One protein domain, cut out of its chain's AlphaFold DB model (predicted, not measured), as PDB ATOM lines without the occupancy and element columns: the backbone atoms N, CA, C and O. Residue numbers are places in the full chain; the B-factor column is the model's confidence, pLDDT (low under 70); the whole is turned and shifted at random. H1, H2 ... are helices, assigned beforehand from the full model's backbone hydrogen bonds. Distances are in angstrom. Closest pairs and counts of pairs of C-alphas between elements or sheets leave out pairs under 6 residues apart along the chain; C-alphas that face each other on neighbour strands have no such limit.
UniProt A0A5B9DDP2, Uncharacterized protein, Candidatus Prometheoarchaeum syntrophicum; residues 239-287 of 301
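Overview. This is residues 239 to 287 of the 301 residues of an uncharacterized protein of Candidatus Prometheoarchaeum syntrophicum (UniProt A0A5B9DDP2). An open, stretched-out shape of three helices with no shared core: the longest helix, H3, sticks out at one end, and the two short helices H1 and H2 follow each other at the other end. The link of residues 263 to 271 joins H2 to H3, and an unnamed tail, residues 239 to 247, runs from the first printed residue to H1. The printed part has 49 residues with three named helices, in the order H1, H2, H3 along the chain, and no named strand; its class is all helix. The whole is extended, with a radius of gyration of the C-alphas of 15.1 A, and elongated, with spans of 40 by 22 by 18 A.

Along the chain. Start with the longest helix, H3, residues 272 to 284. Find C-alpha 272 at (38.515, -38.413, 38.280); from there H3 runs 18.5 A to C-alpha 284 at (49.409, -49.508, 28.179). Go back along the chain to H2, residues 257 to 262, which measures 8.6 A from its first to its last C-alpha. Before it comes H1, residues 248 to 254, which begins at C-alpha 248 at (48.179, -54.426, 62.883) and measures 10.1 A from first to last C-alpha.

Arrangement. Look first at H3, which touches no helix: H2 and H3 are apart, and H1 and H3 are apart. Residues 268 to 287, of which 272 to 284 belong to H3, stand free. At the other end, H1 and H2 only just touch, and only at the corner by their link, with 3 pairs of C-alphas within 8 A. Their closest C-alphas are those of Ile 251 and Leu 260, 6.4 A apart. Their lines stand at a steep tilt of 48 degrees, opposite ways, and their centres are 10.6 A apart. Along the backbone of H1, H2 and H3, you will find every O i to N i+4 pair within hydrogen-bond range.

Size, cuts and confidence. The two C-alphas farthest apart are those of Arg 255 and Glu 287, 40.3 A. From the first printed C-alpha, Asp 239, to the last, Glu 287, the distance is 27.8 A. The printed part has no cut. The link from H1 to H2, with 2 residues, is tight; the link from H2 to H3, with 9 residues, is short. Residues 253 to 258 also stand free. In the B-factor column, the mean pLDDT of the printed part of this model is 73.0, and you will find values under 70 at residues 239 to 251, residues 266 to 267 and residue 287; the mean of H3 is 86.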
ATOM      1  N   ASP A 239      30.611 -48.702  46.043       41.91
ATOM      2  CA  ASP A 239      31.699 -47.749  46.165       41.91
ATOM      3  C   ASP A 239      32.499 -48.278  47.336       41.91
ATOM      4  O   ASP A 239      31.976 -48.461  48.439       41.91
ATOM      5  N   LYS A 240      33.726 -48.678  47.011       43.84
ATOM      6  CA  LYS A 240      34.747 -49.162  47.927       43.84
ATOM      7  C   LYS A 240      34.515 -48.525  49.290       43.84
ATOM      8  O   LYS A 240      34.621 -47.308  49.425       43.84
ATOM      9  N   ILE A 241      34.197 -49.340  50.293       45.28
ATOM     10  CA  ILE A 241      34.310 -48.890  51.673       45.28
ATOM     11  C   ILE A 241      35.798 -48.562  51.841       45.28
ATOM     12  O   ILE A 241      36.611 -49.456  52.068       45.28
ATOM     13  N   ASN A 242      36.165 -47.291  51.661       47.19
ATOM     14  CA  ASN A 242      37.475 -46.733  51.981       47.19
ATOM     15  C   ASN A 242      37.559 -46.621  53.509       47.19
ATOM     16  O   ASN A 242      37.667 -45.538  54.076       47.19
ATOM     17  N   ALA A 243      37.429 -47.755  54.194       49.50
ATOM     18  CA  ALA A 243      37.806 -47.846  55.588       49.50
ATOM     19  C   ALA A 243      39.331 -48.008  55.618       49.50
ATOM     20  O   ALA A 243      39.848 -48.893  54.929       49.50
ATOM     21  N   PRO A 244      40.064 -47.187  56.385       51.53
ATOM     22  CA  PRO A 244      41.485 -47.413  56.586       51.53
ATOM     23  C   PRO A 244      41.677 -48.804  57.200       51.53
ATOM     24  O   PRO A 244      41.235 -49.088  58.315       51.53
ATOM     25  N   VAL A 245      42.295 -49.709  56.442       54.19
ATOM     26  CA  VAL A 245      42.630 -51.048  56.927       54.19
ATOM     27  C   VAL A 245      43.898 -50.925  57.760       54.19
ATOM     28  O   VAL A 245      44.994 -50.756  57.229       54.19
ATOM     29  N   LEU A 246      43.756 -51.014  59.082       57.81
ATOM     30  CA  LEU A 246      44.900 -51.063  59.987       57.81
ATOM     31  C   LEU A 246      45.578 -52.433  59.876       57.81
ATOM     32  O   LEU A 246      45.095 -53.440  60.396       57.81
ATOM     33  N   PHE A 247      46.738 -52.479  59.224       67.94
ATOM     34  CA  PHE A 247      47.567 -53.682  59.144       67.94
ATOM     35  C   PHE A 247      48.341 -53.891  60.452       67.94
ATOM     36  O   PHE A 247      49.558 -53.716  60.506       67.94
ATOM     37  N   ILE A 248      47.635 -54.290  61.517       68.81
ATOM     38  CA  ILE A 248      48.179 -54.426  62.883       68.81
ATOM     39  C   ILE A 248      49.467 -55.260  62.909       68.81
ATOM     40  O   ILE A 248      50.429 -54.879  63.567       68.81
ATOM     41  N   ARG A 249      49.537 -56.359  62.143       67.81
ATOM     42  CA  ARG A 249      50.755 -57.185  62.073       67.81
ATOM     43  C   ARG A 249      51.966 -56.418  61.539       67.81
ATOM     44  O   ARG A 249      53.047 -56.578  62.091       67.81
ATOM     45  N   ARG A 250      51.770 -55.576  60.520       65.56
ATOM     46  CA  ARG A 250      52.825 -54.766  59.897       65.56
ATOM     47  C   ARG A 250      53.284 -53.636  60.817       65.56
ATOM     48  O   ARG A 250      54.477 -53.410  60.969       65.56
ATOM     49  N   ILE A 251      52.340 -52.990  61.501       65.31
ATOM     50  CA  ILE A 251      52.619 -51.950  62.502       65.31
ATOM     51  C   ILE A 251      53.444 -52.525  63.663       65.31
ATOM     52  O   ILE A 251      54.430 -51.926  64.085       65.31
ATOM     53  N   ILE A 252      53.075 -53.712  64.156       70.69
ATOM     54  CA  ILE A 252      53.790 -54.380  65.251       70.69
ATOM     55  C   ILE A 252      55.191 -54.830  64.813       70.69
ATOM     56  O   ILE A 252      56.133 -54.706  65.599       70.69
ATOM     57  N   SER A 253      55.344 -55.342  63.586       77.69
ATOM     58  CA  SER A 253      56.634 -55.837  63.091       77.69
ATOM     59  C   SER A 253      57.604 -54.719  62.718       77.69
ATOM     60  O   SER A 253      58.785 -54.818  63.029       77.69
ATOM     61  N   GLU A 254      57.122 -53.662  62.062       78.69
ATOM     62  CA  GLU A 254      57.971 -52.577  61.552       78.69
ATOM     63  C   GLU A 254      58.193 -51.475  62.603       78.69
ATOM     64  O   GLU A 254      59.134 -50.698  62.470       78.69
ATOM     65  N   ARG A 255      57.357 -51.410  63.657       77.44
ATOM     66  CA  ARG A 255      57.408 -50.433  64.771       77.44
ATOM     67  C   ARG A 255      57.534 -48.964  64.347       77.44
ATOM     68  O   ARG A 255      57.889 -48.114  65.160       77.44
ATOM     69  N   SER A 256      57.231 -48.644  63.094       76.88
ATOM     70  CA  SER A 256      57.315 -47.282  62.587       76.88
ATOM     71  C   SER A 256      56.048 -46.518  62.954       76.88
ATOM     72  O   SER A 256      54.943 -46.852  62.517       76.88
ATOM     73  N   ILE A 257      56.219 -45.472  63.762       78.00
ATOM     74  CA  ILE A 257      55.123 -44.589  64.166       78.00
ATOM     75  C   ILE A 257      54.538 -43.831  62.969       78.00
ATOM     76  O   ILE A 257      53.354 -43.499  62.971       78.00
ATOM     77  N   ASP A 258      55.330 -43.647  61.912       78.88
ATOM     78  CA  ASP A 258      54.900 -42.993  60.680       78.88
ATOM     79  C   ASP A 258      53.925 -43.868  59.882       78.88
ATOM     80  O   ASP A 258      52.986 -43.355  59.274       78.88
ATOM     81  N   ILE A 259      54.068 -45.198  59.942       72.75
ATOM     82  CA  ILE A 259      53.120 -46.143  59.322       72.75
ATOM     83  C   ILE A 259      51.783 -46.117  60.056       72.75
ATOM     84  O   ILE A 259      50.723 -46.110  59.432       72.75
ATOM     85  N   LEU A 260      51.822 -46.062  61.390       70.62
ATOM     86  CA  LEU A 260      50.612 -45.906  62.189       70.62
ATOM     87  C   LEU A 260      49.931 -44.568  61.874       70.62
ATOM     88  O   LEU A 260      48.732 -44.551  61.622       70.62
ATOM     89  N   ARG A 261      50.697 -43.471  61.824       75.75
ATOM     90  CA  ARG A 261      50.189 -42.122  61.542       75.75
ATOM     91  C   ARG A 261      49.556 -42.019  60.150       75.75
ATOM     92  O   ARG A 261      48.417 -41.584  60.050       75.75
ATOM     93  N   SER A 262      50.235 -42.515  59.116       77.31
ATOM     94  CA  SER A 262      49.729 -42.538  57.730       77.31
ATOM     95  C   SER A 262      48.529 -43.460  57.514       77.31
ATOM     96  O   SER A 262      47.757 -43.254  56.585       77.31
ATOM     97  N   SER A 263      48.315 -44.450  58.387       70.12
ATOM     98  CA  SER A 263      47.117 -45.296  58.332       70.12
ATOM     99  C   SER A 263      45.846 -44.569  58.796       70.12
ATOM    100  O   SER A 263      44.747 -45.057  58.542       70.12
ATOM    101  N   PHE A 264      45.987 -43.430  59.485       74.81
ATOM    102  CA  PHE A 264      44.876 -42.559  59.882       74.81
ATOM    103  C   PHE A 264      44.678 -41.367  58.944       74.81
ATOM    104  O   PHE A 264      43.663 -40.677  59.060       74.81
ATOM    105  N   ASP A 265      45.610 -41.125  58.022       78.56
ATOM    106  CA  ASP A 265      45.415 -40.109  57.000       78.56
ATOM    107  C   ASP A 265      44.264 -40.549  56.089       78.56
ATOM    108  O   ASP A 265      44.221 -41.681  55.596       78.56
ATOM    109  N   LEU A 266      43.296 -39.652  55.885       65.25
ATOM    110  CA  LEU A 266      42.219 -39.898  54.933       65.25
ATOM    111  C   LEU A 266      42.859 -40.157  53.564       65.25
ATOM    112  O   LEU A 266      43.714 -39.364  53.148       65.25
ATOM    113  N   PRO A 267      42.476 -41.234  52.852       64.19
ATOM    114  CA  PRO A 267      42.989 -41.459  51.513       64.19
ATOM    115  C   PRO A 267      42.715 -40.198  50.700       64.19
ATOM    116  O   PRO A 267      41.590 -39.687  50.706       64.19
ATOM    117  N   LYS A 268      43.756 -39.667  50.045       75.25
ATOM    118  CA  LYS A 268      43.582 -38.537  49.134       75.25
ATOM    119  C   LYS A 268      42.478 -38.930  48.164       75.25
ATOM    120  O   LYS A 268      42.544 -40.000  47.563       75.25
ATOM    121  N   VAL A 269      41.444 -38.099  48.083       77.69
ATOM    122  CA  VAL A 269      40.380 -38.288  47.105       77.69
ATOM    123  C   VAL A 269      41.057 -38.149  45.746       77.69
ATOM    124  O   VAL A 269      41.413 -37.040  45.356       77.69
ATOM    125  N   GLU A 270      41.343 -39.279  45.095       78.56
ATOM    126  CA  GLU A 270      41.871 -39.289  43.732       78.56
ATOM    127  C   GLU A 270      40.873 -38.522  42.866       78.56
ATOM    128  O   GLU A 270      39.662 -38.776  42.922       78.56
ATOM    129  N   SER A 271      41.363 -37.543  42.104       84.94
ATOM    130  CA  SER A 271      40.503 -36.867  41.145       84.94
ATOM    131  C   SER A 271      40.076 -37.868  40.068       84.94
ATOM    132  O   SER A 271      40.723 -38.891  39.831       84.94
ATOM    133  N   PHE A 272      38.965 -37.582  39.394       75.12
ATOM    134  CA  PHE A 272      38.515 -38.413  38.280       75.12
ATOM    135  C   PHE A 272      39.588 -38.537  37.180       75.12
ATOM    136  O   PHE A 272      39.721 -39.593  36.558       75.12
ATOM    137  N   ASP A 273      40.400 -37.495  37.000       86.44
ATOM    138  CA  ASP A 273      41.506 -37.478  36.046       86.44
ATOM    139  C   ASP A 273      42.653 -38.408  36.469       86.44
ATOM    140  O   ASP A 273      43.187 -39.133  35.627       86.44
ATOM    141  N   ASP A 274      42.971 -38.478  37.768       86.56
ATOM    142  CA  ASP A 274      43.975 -39.410  38.308       86.56
ATOM    143  C   ASP A 274      43.541 -40.870  38.104       86.56
ATOM    144  O   ASP A 274      44.331 -41.730  37.700       86.56
ATOM    145  N   LEU A 275      42.249 -41.149  38.312       81.94
ATOM    146  CA  LEU A 275      41.664 -42.467  38.060       81.94
ATOM    147  C   LEU A 275      41.744 -42.847  36.576       81.94
ATOM    148  O   LEU A 275      42.110 -43.978  36.243       81.94
ATOM    149  N   LEU A 276      41.429 -41.912  35.675       85.31
ATOM    150  CA  LEU A 276      41.529 -42.129  34.231       85.31
ATOM    151  C   LEU A 276      42.972 -42.353  33.774       85.31
ATOM    152  O   LEU A 276      43.208 -43.224  32.931       85.31
ATOM    153  N   ALA A 277      43.931 -41.603  34.320       89.44
ATOM    154  CA  ALA A 277      45.350 -41.779  34.030       89.44
ATOM    155  C   ALA A 277      45.820 -43.189  34.411       89.44
ATOM    156  O   ALA A 277      46.415 -43.887  33.588       89.44
ATOM    157  N   ARG A 278      45.434 -43.670  35.597       87.38
ATOM    158  CA  ARG A 278      45.809 -45.006  36.074       87.38
ATOM    159  C   ARG A 278      45.238 -46.133  35.216       87.38
ATOM    160  O   ARG A 278      45.932 -47.097  34.904       87.38
ATOM    161  N   VAL A 279      43.983 -46.006  34.779       89.06
ATOM    162  CA  VAL A 279      43.360 -46.981  33.863       89.06
ATOM    163  C   VAL A 279      44.069 -47.001  32.506       89.06
ATOM    164  O   VAL A 279      44.199 -48.063  31.895       89.06
ATOM    165  N   ARG A 280      44.542 -45.845  32.023       89.38
ATOM    166  CA  ARG A 280      45.323 -45.757  30.780       89.38
ATOM    167  C   ARG A 280      46.694 -46.417  30.926       89.38
ATOM    168  O   ARG A 280      47.073 -47.179  30.042       89.38
ATOM    169  N   GLU A 281      47.389 -46.210  32.041       90.06
ATOM    170  CA  GLU A 281      48.674 -46.865  32.332       90.06
ATOM    171  C   GLU A 281      48.540 -48.389  32.499       90.06
ATOM    172  O   GLU A 281      49.350 -49.157  31.973       90.06
ATOM    173  N   GLU A 282      47.482 -48.862  33.164       86.88
ATOM    174  CA  GLU A 282      47.200 -50.300  33.291       86.88
ATOM    175  C   GLU A 282      46.881 -50.961  31.942       86.88
ATOM    176  O   GLU A 282      47.179 -52.141  31.749       86.88
ATOM    177  N   LYS A 283      46.279 -50.226  30.999       85.06
ATOM    178  CA  LYS A 283      46.072 -50.714  29.627       85.06
ATOM    179  C   LYS A 283      47.375 -50.725  28.832       85.06
ATOM    180  O   LYS A 283      47.711 -51.753  28.251       85.06
ATOM    181  N   ALA A 284      48.138 -49.635  28.886       85.12
ATOM    182  CA  ALA A 284      49.409 -49.508  28.179       85.12
ATOM    183  C   ALA A 284      50.455 -50.540  28.641       85.12
ATOM    184  O   ALA A 284      51.247 -51.018  27.837       85.12
ATOM    185  N   SER A 285      50.438 -50.937  29.916       82.50
ATOM    186  CA  SER A 285      51.328 -51.983  30.447       82.50
ATOM    187  C   SER A 285      50.904 -53.413  30.086       82.50
ATOM    188  O   SER A 285      51.730 -54.323  30.145       82.50
ATOM    189  N   LYS A 286      49.641 -53.631  29.688       77.00
ATOM    190  CA  LYS A 286      49.110 -54.954  29.306       77.00
ATOM    191  C   LYS A 286      49.121 -55.215  27.799       77.00
ATOM    192  O   LYS A 286      49.196 -56.374  27.399       77.00
ATOM    193  N   GLU A 287      49.087 -54.177  26.967       66.88
ATOM    194  CA  GLU A 287      49.117 -54.313  25.503       66.88
ATOM    195  C   GLU A 287      50.420 -54.879  24.889       66.88
ATOM    196  O   GLU A 287      50.297 -55.635  23.923       66.88
TER     197      GLU A 287